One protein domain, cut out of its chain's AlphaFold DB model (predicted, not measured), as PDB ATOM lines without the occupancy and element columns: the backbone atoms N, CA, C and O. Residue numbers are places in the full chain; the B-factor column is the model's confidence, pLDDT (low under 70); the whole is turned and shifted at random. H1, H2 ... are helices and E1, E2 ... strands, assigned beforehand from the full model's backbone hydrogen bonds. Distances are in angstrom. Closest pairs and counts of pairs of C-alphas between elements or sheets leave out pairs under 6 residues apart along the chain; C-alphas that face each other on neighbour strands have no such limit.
ATOM      1  N   PRO A  93      -0.321 -17.854 -46.439       87.19
ATOM      2  CA  PRO A  93       0.853 -17.798 -45.582       87.19
ATOM      3  C   PRO A  93       1.751 -16.610 -45.954       87.19
ATOM      4  O   PRO A  93       2.218 -16.506 -47.086       87.19
ATOM      5  N   VAL A  94       2.089 -15.768 -44.977       85.62
ATOM      6  CA  VAL A  94       2.927 -14.571 -45.170       85.62
ATOM      7  C   VAL A  94       4.430 -14.875 -45.178       85.62
ATOM      8  O   VAL A  94       5.243 -14.006 -45.481       85.62
ATOM      9  N   SER A  95       4.833 -16.104 -44.830       87.44
ATOM     10  CA  SER A  95       6.240 -16.530 -44.822       87.44
ATOM     11  C   SER A  95       6.425 -18.019 -45.137       87.44
ATOM     12  O   SER A  95       5.541 -18.840 -44.875       87.44
ATOM     13  N   GLU A  96       7.627 -18.386 -45.603       90.50
ATOM     14  CA  GLU A  96       8.053 -19.782 -45.820       90.50
ATOM     15  C   GLU A  96       7.854 -20.642 -44.562       90.50
ATOM     16  O   GLU A  96       7.318 -21.754 -44.622       90.50
ATOM     17  N   ALA A  97       8.227 -20.095 -43.403       89.06
ATOM     18  CA  ALA A  97       8.139 -20.796 -42.133       89.06
ATOM     19  C   ALA A  97       6.682 -21.090 -41.757       89.06
ATOM     20  O   ALA A  97       6.385 -22.171 -41.241       89.06
ATOM     21  N   GLN A  98       5.771 -20.152 -42.035       88.06
ATOM     22  CA  GLN A  98       4.342 -20.343 -41.823       88.06
ATOM     23  C   GLN A  98       3.778 -21.378 -42.800       88.06
ATOM     24  O   GLN A  98       3.152 -22.334 -42.345       88.06
ATOM     25  N   ALA A  99       4.060 -21.263 -44.103       91.19
ATOM     26  CA  ALA A  99       3.605 -22.223 -45.113       91.19
ATOM     27  C   ALA A  99       4.004 -23.660 -44.740       91.19
ATOM     28  O   ALA A  99       3.192 -24.583 -44.762       91.19
ATOM     29  N   ARG A 100       5.227 -23.866 -44.247       90.50
ATOM     30  CA  ARG A 100       5.667 -25.184 -43.770       90.50
ATOM     31  C   ARG A 100       4.844 -25.772 -42.634       90.50
ATOM     32  O   ARG A 100       4.710 -26.997 -42.581       90.50
ATOM     33  N   LYS A 101       4.307 -24.952 -41.726       91.62
ATOM     34  CA  LYS A 101       3.431 -25.447 -40.651       91.62
ATOM     35  C   LYS A 101       2.174 -26.104 -41.233       91.62
ATOM     36  O   LYS A 101       1.687 -27.068 -40.648       91.62
ATOM     37  N   PHE A 102       1.705 -25.651 -42.398       93.44
ATOM     38  CA  PHE A 102       0.543 -26.204 -43.100       93.44
ATOM     39  C   PHE A 102       0.839 -27.474 -43.901       93.44
ATOM     40  O   PHE A 102      -0.104 -28.181 -44.243       93.44
ATOM     41  N   LYS A 103       2.106 -27.838 -44.153       93.69
ATOM     42  CA  LYS A 103       2.461 -29.041 -44.936       93.69
ATOM     43  C   LYS A 103       1.720 -30.316 -44.480       93.69
ATOM     44  O   LYS A 103       1.206 -31.039 -45.332       93.69
ATOM     45  N   PRO A 104       1.582 -30.614 -43.170       93.94
ATOM     46  CA  PRO A 104       0.802 -31.764 -42.719       93.94
ATOM     47  C   PRO A 104      -0.708 -31.639 -42.960       93.94
ATOM     48  O   PRO A 104      -1.367 -32.667 -43.058       93.94
ATOM     49  N   ALA A 105      -1.259 -30.421 -42.988       93.19
ATOM     50  CA  ALA A 105      -2.667 -30.171 -43.292       93.19
ATOM     51  C   ALA A 105      -2.931 -30.338 -44.792       93.19
ATOM     52  O   ALA A 105      -3.828 -31.090 -45.163       93.19
ATOM     53  N   VAL A 106      -2.086 -29.728 -45.633       94.94
ATOM     54  CA  VAL A 106      -2.125 -29.845 -47.098       94.94
ATOM     55  C   VAL A 106      -2.058 -31.300 -47.536       94.94
ATOM     56  O   VAL A 106      -2.908 -31.727 -48.302       94.94
ATOM     57  N   LYS A 107      -1.151 -32.100 -46.962       95.31
ATOM     58  CA  LYS A 107      -1.072 -33.530 -47.289       95.31
ATOM     59  C   LYS A 107      -2.400 -34.264 -47.068       95.31
ATOM     60  O   LYS A 107      -2.797 -35.076 -47.889       95.31
ATOM     61  N   VAL A 108      -3.086 -34.000 -45.952       95.62
ATOM     62  CA  VAL A 108      -4.387 -34.637 -45.678       95.62
ATOM     63  C   VAL A 108      -5.461 -34.082 -46.610       95.62
ATOM     64  O   VAL A 108      -6.314 -34.843 -47.044       95.62
ATOM     65  N   TYR A 109      -5.413 -32.784 -46.910       94.38
ATOM     66  CA  TYR A 109      -6.359 -32.095 -47.784       94.38
ATOM     67  C   TYR A 109      -6.278 -32.564 -49.248       94.38
ATOM     68  O   TYR A 109      -7.309 -32.792 -49.872       94.38
ATOM     69  N   GLU A 110      -5.074 -32.772 -49.785       94.81
ATOM     70  CA  GLU A 110      -4.859 -33.300 -51.142       94.81
ATOM     71  C   GLU A 110      -5.329 -34.758 -51.286       94.81
ATOM     72  O   GLU A 110      -5.680 -35.185 -52.380       94.81
ATOM     73  N   GLU A 111      -5.384 -35.514 -50.185       95.31
ATOM     74  CA  GLU A 111      -5.929 -36.879 -50.139       95.31
ATOM     75  C   GLU A 111      -7.471 -36.916 -50.033       95.31
ATOM     76  O   GLU A 111      -8.042 -38.006 -49.978       95.31
ATOM     77  N   LEU A 112      -8.147 -35.763 -49.928       94.44
ATOM     78  CA  LEU A 112      -9.609 -35.677 -49.838       94.44
ATOM     79  C   LEU A 112     -10.272 -35.705 -51.216       94.44
ATOM     80  O   LEU A 112      -9.769 -35.122 -52.174       94.44
ATOM     81  N   GLU A 113     -11.479 -36.265 -51.268       93.94
ATOM     82  CA  GLU A 113     -12.347 -36.157 -52.441       93.94
ATOM     83  C   GLU A 113     -12.792 -34.699 -52.688       93.94
ATOM     84  O   GLU A 113     -12.902 -33.915 -51.737       93.94
ATOM     85  N   PRO A 114     -13.152 -34.306 -53.925       93.00
ATOM     86  CA  PRO A 114     -13.558 -32.929 -54.229       93.00
ATOM     87  C   PRO A 114     -14.723 -32.406 -53.371       93.00
ATOM     88  O   PRO A 114     -14.758 -31.232 -53.006       93.00
ATOM     89  N   GLU A 115     -15.683 -33.264 -53.012       90.06
ATOM     90  CA  GLU A 115     -16.776 -32.883 -52.104       90.06
ATOM     91  C   GLU A 115     -16.283 -32.624 -50.676       90.06
ATOM     92  O   GLU A 115     -16.722 -31.676 -50.024       90.06
ATOM     93  N   GLN A 116     -15.333 -33.429 -50.202       93.12
ATOM     94  CA  GLN A 116     -14.703 -33.267 -48.895       93.12
ATOM     95  C   GLN A 116     -13.853 -31.992 -48.837       93.12
ATOM     96  O   GLN A 116     -13.916 -31.262 -47.848       93.12
ATOM     97  N   GLN A 117     -13.121 -31.670 -49.906       94.31
ATOM     98  CA  GLN A 117     -12.386 -30.407 -50.019       94.31
ATOM     99  C   GLN A 117     -13.325 -29.200 -49.902       94.31
ATOM    100  O   GLN A 117     -13.072 -28.315 -49.091       94.31
ATOM    101  N   ARG A 118     -14.469 -29.214 -50.606       92.69
ATOM    102  CA  ARG A 118     -15.497 -28.159 -50.501       92.69
ATOM    103  C   ARG A 118     -16.063 -28.019 -49.087       92.69
ATOM    104  O   ARG A 118     -16.326 -26.902 -48.651       92.69
ATOM    105  N   LEU A 119     -16.254 -29.131 -48.370       92.88
ATOM    106  CA  LEU A 119     -16.678 -29.092 -46.966       92.88
ATOM    107  C   LEU A 119     -15.627 -28.413 -46.084       92.88
ATOM    108  O   LEU A 119     -15.987 -27.574 -45.264       92.88
ATOM    109  N   VAL A 120     -14.339 -28.725 -46.276       93.31
ATOM    110  CA  VAL A 120     -13.243 -28.055 -45.560       93.31
ATOM    111  C   VAL A 120     -13.205 -26.559 -45.888       93.31
ATOM    112  O   VAL A 120     -13.151 -25.758 -44.961       93.31
ATOM    113  N   SER A 121     -13.311 -26.167 -47.163       92.38
ATOM    114  CA  SER A 121     -13.377 -24.751 -47.565       92.38
ATOM    115  C   SER A 121     -14.540 -24.024 -46.890       92.38
ATOM    116  O   SER A 121     -14.347 -22.972 -46.292       92.38
ATOM    117  N   ARG A 122     -15.733 -24.633 -46.883       92.56
ATOM    118  CA  ARG A 122     -16.915 -24.062 -46.227       92.56
ATOM    119  C   ARG A 122     -16.725 -23.885 -44.717       92.56
ATOM    120  O   ARG A 122     -17.169 -22.880 -44.172       92.56
ATOM    121  N   LEU A 123     -16.078 -24.837 -44.041       91.88
ATOM    122  CA  LEU A 123     -15.762 -24.731 -42.609       91.88
ATOM    123  C   LEU A 123     -14.775 -23.591 -42.323       91.88
ATOM    124  O   LEU A 123     -14.929 -22.886 -41.326       91.88
ATOM    125  N   ILE A 124     -13.778 -23.408 -43.194       89.81
ATOM    126  CA  ILE A 124     -12.816 -22.303 -43.104       89.81
ATOM    127  C   ILE A 124     -13.537 -20.962 -43.284       89.81
ATOM    128  O   ILE A 124     -13.332 -20.052 -42.483       89.81
ATOM    129  N   ASP A 125     -14.412 -20.850 -44.285       87.56
ATOM    130  CA  ASP A 125     -15.158 -19.620 -44.561       87.56
ATOM    131  C   ASP A 125     -16.137 -19.258 -43.435       87.56
ATOM    132  O   ASP A 125     -16.206 -18.096 -43.039       87.56
ATOM    133  N   GLU A 126     -16.865 -20.233 -42.876       86.19
ATOM    134  CA  GLU A 126     -17.763 -19.994 -41.735       86.19
ATOM    135  C   GLU A 126     -16.985 -19.519 -40.505       86.19
ATOM    136  O   GLU A 126     -17.396 -18.559 -39.855       86.19
ATOM    137  N   ARG A 127     -15.833 -20.139 -40.210       81.94
ATOM    138  CA  ARG A 127     -14.973 -19.694 -39.106       81.94
ATOM    139  C   ARG A 127     -14.476 -18.266 -39.337       81.94
ATOM    140  O   ARG A 127     -14.599 -17.444 -38.433       81.94
ATOM    141  N   ARG A 128     -14.016 -17.946 -40.552       78.50
ATOM    142  CA  ARG A 128     -13.590 -16.587 -40.920       78.50
ATOM    143  C   ARG A 128     -14.724 -15.568 -40.753       78.50
ATOM    144  O   ARG A 128     -14.475 -14.461 -40.301       78.50
ATOM    145  N   ALA A 129     -15.963 -15.931 -41.089       79.56
ATOM    146  CA  ALA A 129     -17.114 -15.030 -40.997       79.56
ATOM    147  C   ALA A 129     -17.531 -14.689 -39.553       79.56
ATOM    148  O   ALA A 129     -18.114 -13.632 -39.319       79.56
ATOM    149  N   VAL A 130     -17.255 -15.570 -38.587       74.12
ATOM    150  CA  VAL A 130     -17.545 -15.332 -37.159       74.12
ATOM    151  C   VAL A 130     -16.520 -14.376 -36.523       74.12
ATOM    152  O   VAL A 130     -16.811 -13.720 -35.521       74.12
ATOM    153  N   GLU A 131     -15.334 -14.240 -37.117       65.50
ATOM    154  CA  GLU A 131     -14.227 -13.437 -36.597       65.50
ATOM    155  C   GLU A 131     -14.293 -11.993 -37.135       65.50
ATOM    156  O   GLU A 131     -14.016 -11.716 -38.295       65.50
ATOM    157  N   THR A 132     -14.681 -11.044 -36.278       54.66
ATOM    158  CA  THR A 132     -14.925  -9.625 -36.624       54.66
ATOM    159  C   THR A 132     -13.750  -8.682 -36.297       54.66
ATOM    160  O   THR A 132     -13.942  -7.471 -36.210       54.66
ATOM    161  N   GLY A 133     -12.534  -9.205 -36.091       54.66
ATOM    162  CA  GLY A 133     -11.355  -8.426 -35.670       54.66
ATOM    163  C   GLY A 133     -10.309  -8.178 -36.767       54.66
ATOM    164  O   GLY A 133     -10.111  -9.018 -37.637       54.66
ATOM    165  N   ASP A 134      -9.588  -7.049 -36.671       50.78
ATOM    166  CA  ASP A 134      -8.519  -6.608 -37.600       50.78
ATOM    167  C   ASP A 134      -7.251  -7.487 -37.597       50.78
ATOM    168  O   ASP A 134      -6.387  -7.340 -38.461       50.78
ATOM    169  N   VAL A 135      -7.105  -8.393 -36.627       46.59
ATOM    170  CA  VAL A 135      -5.932  -9.266 -36.504       46.59
ATOM    171  C   VAL A 135      -6.370 -10.707 -36.672       46.59
ATOM    172  O   VAL A 135      -7.044 -11.254 -35.806       46.59
ATOM    173  N   ALA A 136      -5.929 -11.299 -37.774       51.69
ATOM    174  CA  ALA A 136      -5.988 -12.714 -38.093       51.69
ATOM    175  C   ALA A 136      -5.515 -13.619 -36.931       51.69
ATOM    176  O   ALA A 136      -4.306 -13.808 -36.769       51.69
ATOM    177  N   PRO A 137      -6.398 -14.268 -36.147       44.78
ATOM    178  CA  PRO A 137      -5.980 -15.196 -35.086       44.78
ATOM    179  C   PRO A 137      -5.313 -16.474 -35.641       44.78
ATOM    180  O   PRO A 137      -4.736 -17.276 -34.902       44.78
ATOM    181  N   TRP A 138      -5.377 -16.674 -36.963       55.94
ATOM    182  CA  TRP A 138      -4.924 -17.858 -37.686       55.94
ATOM    183  C   TRP A 138      -3.405 -17.987 -37.883       55.94
ATOM    184  O   TRP A 138      -2.959 -18.996 -38.431       55.94
ATOM    185  N   GLU A 139      -2.570 -17.045 -37.436       63.28
ATOM    186  CA  GLU A 139      -1.130 -17.116 -37.736       63.28
ATOM    187  C   GLU A 139      -0.402 -18.312 -37.082       63.28
ATOM    188  O   GLU A 139       0.518 -18.877 -37.688       63.28
ATOM    189  N   GLU A 140      -0.848 -18.781 -35.908       61.16
ATOM    190  CA  GLU A 140      -0.277 -19.974 -35.255       61.16
ATOM    191  C   GLU A 140      -1.216 -21.187 -35.201       61.16
ATOM    192  O   GLU A 140      -0.758 -22.316 -35.410       61.16
ATOM    193  N   ALA A 141      -2.515 -20.985 -34.959       69.06
ATOM    194  CA  ALA A 141      -3.471 -22.077 -34.756       69.06
ATOM    195  C   ALA A 141      -4.054 -22.662 -36.055       69.06
ATOM    196  O   ALA A 141      -4.497 -23.813 -36.053       69.06
ATOM    197  N   ALA A 142      -4.018 -21.943 -37.183       79.19
ATOM    198  CA  ALA A 142      -4.759 -22.389 -38.365       79.19
ATOM    199  C   ALA A 142      -4.176 -23.613 -39.059       79.19
ATOM    200  O   ALA A 142      -4.929 -24.406 -39.616       79.19
ATOM    201  N   ALA A 143      -2.864 -23.828 -39.001       86.75
ATOM    202  CA  ALA A 143      -2.286 -25.054 -39.542       86.75
ATOM    203  C   ALA A 143      -2.766 -26.308 -38.773       86.75
ATOM    204  O   ALA A 143      -3.253 -27.252 -39.409       86.75
ATOM    205  N   PRO A 144      -2.687 -26.351 -37.425       89.38
ATOM    206  CA  PRO A 144      -3.319 -27.405 -36.634       89.38
ATOM    207  C   PRO A 144      -4.822 -27.554 -36.878       89.38
ATOM    208  O   PRO A 144      -5.296 -28.678 -37.039       89.38
ATOM    209  N   GLU A 145      -5.569 -26.453 -36.932       89.75
ATOM    210  CA  GLU A 145      -7.023 -26.483 -37.100       89.75
ATOM    211  C   GLU A 145      -7.453 -26.967 -38.483       89.75
ATOM    212  O   GLU A 145      -8.284 -27.867 -38.570       89.75
ATOM    213  N   MET A 146      -6.838 -26.471 -39.559       91.81
ATOM    214  CA  MET A 146      -7.079 -26.970 -40.915       91.81
ATOM    215  C   MET A 146      -6.784 -28.471 -40.993       91.81
ATOM    216  O   MET A 146      -7.543 -29.233 -41.594       91.81
ATOM    217  N   LYS A 147      -5.712 -28.934 -40.336       94.75
ATOM    218  CA  LYS A 147      -5.420 -30.368 -40.252       94.75
ATOM    219  C   LYS A 147      -6.521 -31.127 -39.513       94.75
ATOM    220  O   LYS A 147      -6.857 -32.238 -39.929       94.75
ATOM    221  N   ILE A 148      -7.057 -30.577 -38.421       95.19
ATOM    222  CA  ILE A 148      -8.190 -31.164 -37.689       95.19
ATOM    223  C   ILE A 148      -9.409 -31.246 -38.607       95.19
ATOM    224  O   ILE A 148      -9.952 -32.338 -38.749       95.19
ATOM    225  N   MET A 149      -9.778 -30.152 -39.282       94.81
ATOM    226  CA  MET A 149     -10.884 -30.104 -40.244       94.81
ATOM    227  C   MET A 149     -10.734 -31.188 -41.312       94.81
ATOM    228  O   MET A 149     -11.600 -32.054 -41.435       94.81
ATOM    229  N   ALA A 150      -9.598 -31.214 -42.014       95.38
ATOM    230  CA  ALA A 150      -9.324 -32.197 -43.055       95.38
ATOM    231  C   ALA A 150      -9.350 -33.636 -42.510       95.38
ATOM    232  O   ALA A 150      -9.922 -34.529 -43.126       95.38
ATOM    233  N   SER A 151      -8.795 -33.871 -41.316       96.56
ATOM    234  CA  SER A 151      -8.779 -35.204 -40.697       96.56
ATOM    235  C   SER A 151     -10.164 -35.675 -40.254       96.56
ATOM    236  O   SER A 151     -10.435 -36.874 -40.301       96.56
ATOM    237  N   VAL A 152     -11.019 -34.768 -39.779       96.56
ATOM    238  CA  VAL A 152     -12.401 -35.081 -39.393       96.56
ATOM    239  C   VAL A 152     -13.215 -35.392 -40.642       96.56
ATOM    240  O   VAL A 152     -13.783 -36.476 -40.721       96.56
ATOM    241  N   VAL A 153     -13.175 -34.519 -41.652       95.25
ATOM    242  CA  VAL A 153     -13.881 -34.723 -42.925       95.25
ATOM    243  C   VAL A 153     -13.445 -36.024 -43.605       95.25
ATOM    244  O   VAL A 153     -14.296 -36.787 -44.056       95.25
ATOM    245  N   LYS A 154     -12.140 -36.336 -43.610       95.06
ATOM    246  CA  LYS A 154     -11.622 -37.600 -44.159       95.06
ATOM    247  C   LYS A 154     -12.217 -38.828 -43.472       95.06
ATOM    248  O   LYS A 154     -12.486 -39.831 -44.123       95.06
ATOM    249  N   LYS A 155     -12.362 -38.774 -42.145       94.88
ATOM    250  CA  LYS A 155     -12.880 -39.887 -41.335       94.88
ATOM    251  C   LYS A 155     -14.395 -40.014 -41.418       94.88
ATOM    252  O   LYS A 155     -14.903 -41.119 -41.290       94.88
ATOM    253  N   MET A 156     -15.092 -38.901 -41.614       92.56
ATOM    254  CA  MET A 156     -16.546 -38.829 -41.701       92.56
ATOM    255  C   MET A 156     -17.016 -39.136 -43.128       92.56
ATOM    256  O   MET A 156     -17.536 -38.275 -43.836       92.56
ATOM    257  N   GLY A 157     -16.792 -40.379 -43.556       87.62
ATOM    258  CA  GLY A 157     -17.323 -40.909 -44.811       87.62
ATOM    259  C   GLY A 157     -18.822 -41.245 -44.728       87.62
ATOM    260  O   GLY A 157     -19.387 -41.234 -43.630       87.62
ATOM    261  N   PRO A 158     -19.470 -41.590 -45.856       88.50
ATOM    262  CA  PRO A 158     -20.910 -41.865 -45.925       88.50
ATOM    263  C   PRO A 158     -21.403 -42.936 -44.942       88.50
ATOM    264  O   PRO A 158     -22.484 -42.794 -44.379       88.50
ATOM    265  N   ASP A 159     -20.591 -43.959 -44.678       91.06
ATOM    266  CA  ASP A 159     -20.960 -45.082 -43.805       91.06
ATOM    267  C   ASP A 159     -20.691 -44.817 -42.314       91.06
ATOM    268  O   ASP A 159     -20.892 -45.689 -41.471       91.06
ATOM    269  N   THR A 160     -20.213 -43.620 -41.961       93.94
ATOM    270  CA  THR A 160     -19.917 -43.272 -40.566       93.94
ATOM    271  C   THR A 160     -21.214 -43.181 -39.773       93.94
ATOM    272  O   THR A 160     -22.065 -42.352 -40.090       93.94
ATOM    273  N   THR A 161     -21.359 -43.993 -38.728       95.38
ATOM    274  CA  THR A 161     -22.491 -43.896 -37.799       95.38
ATOM    275  C   THR A 161     -22.395 -42.611 -36.983       95.38
ATOM    276  O   THR A 161     -21.382 -42.357 -36.327       95.38
ATOM    277  N   VAL A 162     -23.446 -41.799 -37.033       94.00
ATOM    278  CA  VAL A 162     -23.579 -40.525 -36.319       94.00
ATOM    279  C   VAL A 162     -24.977 -40.407 -35.718       94.00
ATOM    280  O   VAL A 162     -25.903 -41.093 -36.145       94.00
ATOM    281  N   TYR A 163     -25.143 -39.512 -34.748       93.06
ATOM    282  CA  TYR A 163     -26.462 -39.176 -34.219       93.06
ATOM    283  C   TYR A 163     -27.158 -38.163 -35.132       93.06
ATOM    284  O   TYR A 163     -26.571 -37.142 -35.500       93.06
ATOM    285  N   HIS A 164     -28.408 -38.440 -35.501       91.56
ATOM    286  CA  HIS A 164     -29.240 -37.512 -36.255       91.56
ATOM    287  C   HIS A 164     -29.465 -36.234 -35.422       91.56
ATOM    288  O   HIS A 164     -29.902 -36.341 -34.275       91.56
ATOM    289  N   PRO A 165     -29.226 -35.023 -35.967       87.31
ATOM    290  CA  PRO A 165     -29.228 -33.783 -35.178       87.31
ATOM    291  C   PRO A 165     -30.589 -33.449 -34.549       87.31
ATOM    292  O   PRO A 165     -30.640 -32.852 -33.481       87.31
ATOM    293  N   GLU A 166     -31.687 -33.844 -35.198       88.75
ATOM    294  CA  GLU A 166     -33.047 -33.604 -34.693       88.75
ATOM    295  C   GLU A 166     -33.623 -34.774 -33.877       88.75
ATOM    296  O   GLU A 166     -34.105 -34.554 -32.769       88.75
ATOM    297  N   SER A 167     -33.602 -36.011 -34.400       90.31
ATOM    298  CA  SER A 167     -34.221 -37.159 -33.720       90.31
ATOM    299  C   SER A 167     -33.341 -37.814 -32.652       90.31
ATOM    300  O   SER A 167     -33.870 -38.458 -31.751       90.31
ATOM    301  N   GLY A 168     -32.014 -37.654 -32.725       90.25
ATOM    302  CA  GLY A 168     -31.062 -38.322 -31.833       90.25
ATOM    303  C   GLY A 168     -30.801 -39.798 -32.157       90.25
ATOM    304  O   GLY A 168     -30.059 -40.445 -31.423       90.25
ATOM    305  N   ASP A 169     -31.366 -40.335 -33.242       92.06
ATOM    306  CA  ASP A 169     -31.163 -41.732 -33.647       92.06
ATOM    307  C   ASP A 169     -29.778 -41.961 -34.266       92.06
ATOM    308  O   ASP A 169     -29.211 -41.070 -34.902       92.06
ATOM    309  N   GLU A 170     -29.253 -43.183 -34.148       95.81
ATOM    310  CA  GLU A 170     -28.032 -43.591 -34.845       95.81
ATOM    311  C   GLU A 170     -28.321 -43.869 -36.323       95.81
ATOM    312  O   GLU A 170     -29.062 -44.787 -36.678       95.81
ATOM    313  N   VAL A 171     -27.710 -43.075 -37.199       94.81
ATOM    314  CA  VAL A 171     -27.881 -43.154 -38.652       94.81
ATOM    315  C   VAL A 171     -26.529 -43.098 -39.356       94.81
ATOM    316  O   VAL A 171     -25.543 -42.599 -38.813       94.81
ATOM    317  N   ALA A 172     -26.456 -43.609 -40.585       95.31
ATOM    318  CA  ALA A 172     -25.267 -43.428 -41.412       95.31
ATOM    319  C   ALA A 172     -25.204 -41.978 -41.914       95.31
ATOM    320  O   ALA A 172     -26.202 -41.430 -42.378       95.31
ATOM    321  N   LEU A 173     -24.030 -41.350 -41.869       92.00
ATOM    322  CA  LEU A 173     -23.855 -39.953 -42.271       92.00
ATOM    323  C   LEU A 173     -24.393 -39.681 -43.684       92.00
ATOM    324  O   LEU A 173     -24.970 -38.629 -43.932       92.00
ATOM    325  N   GLY A 174     -24.250 -40.636 -44.606       91.75
ATOM    326  CA  GLY A 174     -24.725 -40.544 -45.984       91.75
ATOM    327  C   GLY A 174     -26.247 -40.455 -46.142       91.75
ATOM    328  O   GLY A 174     -26.701 -39.988 -47.184       91.75
ATOM    329  N   THR A 175     -27.038 -40.850 -45.136       93.88
ATOM    330  CA  THR A 175     -28.510 -40.758 -45.188       93.88
ATOM    331  C   THR A 175     -29.034 -39.385 -44.778       93.88
ATOM    332  O   THR A 175     -30.207 -39.090 -44.998       93.88
ATOM    333  N   LEU A 176     -28.190 -38.544 -44.175       93.50
ATOM    334  CA  LEU A 176     -28.550 -37.192 -43.757       93.50
ATOM    335  C   LEU A 176     -28.591 -36.221 -44.949       93.50
ATOM    336  O   LEU A 176     -27.831 -36.335 -45.919       93.50
ATOM    337  N   SER A 177     -29.438 -35.193 -44.845       93.25
ATOM    338  CA  SER A 177     -29.457 -34.101 -45.827       93.25
ATOM    339  C   SER A 177     -28.105 -33.363 -45.868       93.25
ATOM    340  O   SER A 177     -27.353 -33.398 -44.892       93.25
ATOM    341  N   PRO A 178     -27.754 -32.659 -46.963       91.12
ATOM    342  CA  PRO A 178     -26.504 -31.898 -47.034       91.12
ATOM    343  C   PRO A 178     -26.312 -30.905 -45.876       91.12
ATOM    344  O   PRO A 178     -25.192 -30.734 -45.398       91.12
ATOM    345  N   THR A 179     -27.395 -30.279 -45.407       91.75
ATOM    346  CA  THR A 179     -27.372 -29.357 -44.262       91.75
ATOM    347  C   THR A 179     -27.069 -30.095 -42.963       91.75
ATOM    348  O   THR A 179     -26.125 -29.732 -42.270       91.75
ATOM    349  N   GLN A 180     -27.784 -31.188 -42.684       93.50
ATOM    350  CA  GLN A 180     -27.570 -31.997 -41.480       93.50
ATOM    351  C   GLN A 180     -26.171 -32.633 -41.466       93.50
ATOM    352  O   GLN A 180     -25.489 -32.603 -40.448       93.50
ATOM    353  N   ARG A 181     -25.688 -33.146 -42.609       93.06
ATOM    354  CA  ARG A 181     -24.308 -33.650 -42.743       93.06
ATOM    355  C   ARG A 181     -23.290 -32.583 -42.372       93.06
ATOM    356  O   ARG A 181     -22.357 -32.861 -41.624       93.06
ATOM    357  N   PHE A 182     -23.469 -31.371 -42.896       93.00
ATOM    358  CA  PHE A 182     -22.580 -30.257 -42.602       93.00
ATOM    359  C   PHE A 182     -22.599 -29.888 -41.114       93.00
ATOM    360  O   PHE A 182     -21.534 -29.734 -40.526       93.00
ATOM    361  N   GLU A 183     -23.775 -29.811 -40.490       92.88
ATOM    362  CA  GLU A 183     -23.910 -29.521 -39.058       92.88
ATOM    363  C   GLU A 183     -23.207 -30.561 -38.185       92.88
ATOM    364  O   GLU A 183     -22.430 -30.192 -37.303       92.88
ATOM    365  N   VAL A 184     -23.411 -31.850 -38.475       94.50
ATOM    366  CA  VAL A 184     -22.760 -32.944 -37.746       94.50
ATOM    367  C   VAL A 184     -21.239 -32.862 -37.912       94.50
ATOM    368  O   VAL A 184     -20.513 -32.933 -36.921       94.50
ATOM    369  N   VAL A 185     -20.733 -32.661 -39.134       94.81
ATOM    370  CA  VAL A 185     -19.289 -32.504 -39.388       94.81
ATOM    371  C   VAL A 185     -18.723 -31.286 -38.654       94.81
ATOM    372  O   VAL A 185     -17.689 -31.401 -37.994       94.81
ATOM    373  N   ARG A 186     -19.399 -30.136 -38.729       94.56
ATOM    374  CA  ARG A 186     -19.001 -28.894 -38.055       94.56
ATOM    375  C   ARG A 186     -18.892 -29.093 -36.545       94.56
ATOM    376  O   ARG A 186     -17.899 -28.682 -35.951       94.56
ATOM    377  N   GLU A 187     -19.857 -29.775 -35.939       93.94
ATOM    378  CA  GLU A 187     -19.849 -30.059 -34.504       93.94
ATOM    379  C   GLU A 187     -18.657 -30.944 -34.104       93.94
ATOM    380  O   GLU A 187     -17.918 -30.622 -33.173       93.94
ATOM    381  N   HIS A 188     -18.369 -31.999 -34.873       95.06
ATOM    382  CA  HIS A 188     -17.193 -32.844 -34.636       95.06
ATOM    383  C   HIS A 188     -15.879 -32.063 -34.777       95.06
ATOM    384  O   HIS A 188     -14.942 -32.260 -33.995       95.06
ATOM    385  N   VAL A 189     -15.792 -31.164 -35.762       94.69
ATOM    386  CA  VAL A 189     -14.641 -30.269 -35.944       94.69
ATOM    387  C   VAL A 189     -14.479 -29.334 -34.748       94.69
ATOM    388  O   VAL A 189     -13.361 -29.201 -34.242       94.69
ATOM    389  N   ASN A 190     -15.562 -28.726 -34.266       92.25
ATOM    390  CA  ASN A 190     -15.544 -27.826 -33.113       92.25
ATOM    391  C   ASN A 190     -15.081 -28.553 -31.849       92.25
ATOM    392  O   ASN A 190     -14.134 -28.104 -31.206       92.25
ATOM    393  N   GLN A 191     -15.642 -29.728 -31.557       93.81
ATOM    394  CA  GLN A 191     -15.237 -30.547 -30.412       93.81
ATOM    395  C   GLN A 191     -13.755 -30.939 -30.472       93.81
ATOM    396  O   GLN A 191     -13.031 -30.830 -29.480       93.81
ATOM    397  N   LYS A 192     -13.259 -31.373 -31.641       94.81
ATOM    398  CA  LYS A 192     -11.838 -31.729 -31.808       94.81
ATOM    399  C   LYS A 192     -10.911 -30.520 -31.722       94.81
ATOM    400  O   LYS A 192      -9.803 -30.661 -31.205       94.81
ATOM    401  N   THR A 193     -11.350 -29.362 -32.211       91.69
ATOM    402  CA  THR A 193     -10.605 -28.100 -32.106       91.69
ATOM    403  C   THR A 193     -10.509 -27.655 -30.647       91.69
ATOM    404  O   THR A 193      -9.412 -27.395 -30.160       91.69
ATOM    405  N   GLN A 194     -11.627 -27.664 -29.920       91.12
ATOM    406  CA  GLN A 194     -11.678 -27.310 -28.503       91.12
ATOM    407  C   GLN A 194     -10.773 -28.220 -27.661       91.12
ATOM    408  O   GLN A 194      -9.911 -27.737 -26.930       91.12
ATOM    409  N   ALA A 195     -10.871 -29.540 -27.851       93.12
ATOM    410  CA  ALA A 195     -10.014 -30.500 -27.155       93.12
ATOM    411  C   ALA A 195      -8.517 -30.313 -27.476       93.12
ATOM    412  O   ALA A 195      -7.650 -30.575 -26.637       93.12
ATOM    413  N   TYR A 196      -8.181 -29.877 -28.697       92.25
ATOM    414  CA  TYR A 196      -6.806 -29.538 -29.058       92.25
ATOM    415  C   TYR A 196      -6.306 -28.318 -28.277       92.25
ATOM    416  O   TYR A 196      -5.210 -28.383 -27.710       92.25
ATOM    417  N   HIS A 197      -7.106 -27.252 -28.213       89.75
ATOM    418  CA  HIS A 197      -6.768 -26.022 -27.494       89.75
ATOM    419  C   HIS A 197      -6.651 -26.243 -25.992       89.75
ATOM    420  O   HIS A 197      -5.651 -25.846 -25.404       89.75
ATOM    421  N   GLU A 198      -7.584 -26.974 -25.382       91.44
ATOM    422  CA  GLU A 198      -7.510 -27.360 -23.967       91.44
ATOM    423  C   GLU A 198      -6.226 -28.134 -23.662       91.44
ATOM    424  O   GLU A 198      -5.540 -27.863 -22.676       91.44
ATOM    425  N   LYS A 199      -5.835 -29.055 -24.550       90.00
ATOM    426  CA  LYS A 199      -4.580 -29.797 -24.410       90.00
ATOM    427  C   LYS A 199      -3.349 -28.898 -24.543       90.00
ATOM    428  O   LYS A 199      -2.370 -29.125 -23.831       90.00
ATOM    429  N   GLN A 200      -3.357 -27.916 -25.448       87.94
ATOM    430  CA  GLN A 200      -2.252 -26.955 -25.553       87.94
ATOM    431  C   GLN A 200      -2.191 -26.043 -24.324       87.94
ATOM    432  O   GLN A 200      -1.106 -25.856 -23.782       87.94
ATOM    433  N   ALA A 201      -3.333 -25.555 -23.838       87.50
ATOM    434  CA  ALA A 201      -3.427 -24.728 -22.640       87.50
ATOM    435  C   ALA A 201      -2.948 -25.483 -21.393       87.50
ATOM    436  O   ALA A 201      -2.103 -24.979 -20.659       87.50
ATOM    437  N   ALA A 202      -3.385 -26.732 -21.201       89.12
ATOM    438  CA  ALA A 202      -2.918 -27.586 -20.110       89.12
ATOM    439  C   ALA A 202      -1.405 -27.838 -20.186       89.12
ATOM    440  O   ALA A 202      -0.715 -27.818 -19.171       89.12
ATOM    441  N   LYS A 203      -0.862 -28.038 -21.394       86.19
ATOM    442  CA  LYS A 203       0.582 -28.206 -21.598       86.19
ATOM    443  C   LYS A 203       1.369 -26.922 -21.317       86.19
ATOM    444  O   LYS A 203       2.483 -27.018 -20.820       86.19
ATOM    445  N   ALA A 204       0.823 -25.759 -21.663       85.19
ATOM    446  CA  ALA A 204       1.446 -24.464 -21.397       85.19
ATOM    447  C   ALA A 204       1.394 -24.090 -19.906       85.19
ATOM    448  O   ALA A 204       2.324 -23.465 -19.409       85.19
ATOM    449  N   ALA A 205       0.332 -24.495 -19.202       86.06
ATOM    450  CA  ALA A 205       0.167 -24.292 -17.765       86.06
ATOM    451  C   ALA A 205       0.947 -25.305 -16.907       86.06
ATOM    452  O   ALA A 205       1.204 -25.039 -15.736       86.06
ATOM    453  N   ALA A 206       1.311 -26.466 -17.461       82.38
ATOM    454  CA  ALA A 206       2.118 -27.450 -16.754       82.38
ATOM    455  C   ALA A 206       3.532 -26.906 -16.502       82.38
ATOM    456  O   ALA A 206       4.193 -26.425 -17.427       82.38
TER     457      ALA A 206
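This is residues 93 to 206 of the 281 residues of an uncharacterized protein of Deinococcus sp. K2S05-167 (UniProt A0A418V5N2). Helix H3 is the core of a helical body: H1 runs beside it, while H2 and the long H4 pack on it slantwise, H4 crossing it at 49 degrees. A small hairpin of E1 and E2 sits at one end, and residues 198 to 206 stick out. The printed part has 114 residues, in the order H1, H2, H3, E1, E2, H4, with an antiparallel sheet, E1 - E2. It is mostly helix and compact, with a radius of gyration of the C-alphas of 15.3 A and spans of 43 by 33 by 27 A.

H1, residues 96 to 110, touches the hub H3, residues 138 to 155, at a shallow tilt of 11 degrees, the same way; their closest C-alphas, Ala 105 and Lys 147, are 4.1 A apart. H2, residues 114 to 130, and H3 form a helical hairpin at a steep tilt of 38 degrees; their closest C-alphas, Val 120 and Met 149, are 6.2 A apart. E1, residues 161 to 163, and E2, residues 170 to 172, form a hairpin, with N 162 and O 171 at 2.9 A. H4, residues 178 to 205, touches H3 with residues 185 to 193 alone; their closest C-alphas, Val 189 and Met 149, are 5.7 A apart. H1 and H4 are apart. Every O i to N i+4 pair is within hydrogen-bond range in H2 and H4, against 6 of 11 in H1 and 12 of 14 in H3.

H1 begins at C-alpha 96 (8.053, -19.782, -45.820) and spans 19.4 A. H2 spans 24.8 A, H3 23.7 A, and E1 and E2 7.1 A each. H4 spans 40.3 A, to C-alpha 205 (0.167, -24.292, -17.765).

The C-alphas farthest apart, Glu 96 and Ser 167, are 47.3 A apart. The printed part has no cut and no long link. Residues 131 to 141 have pLDDT under 70.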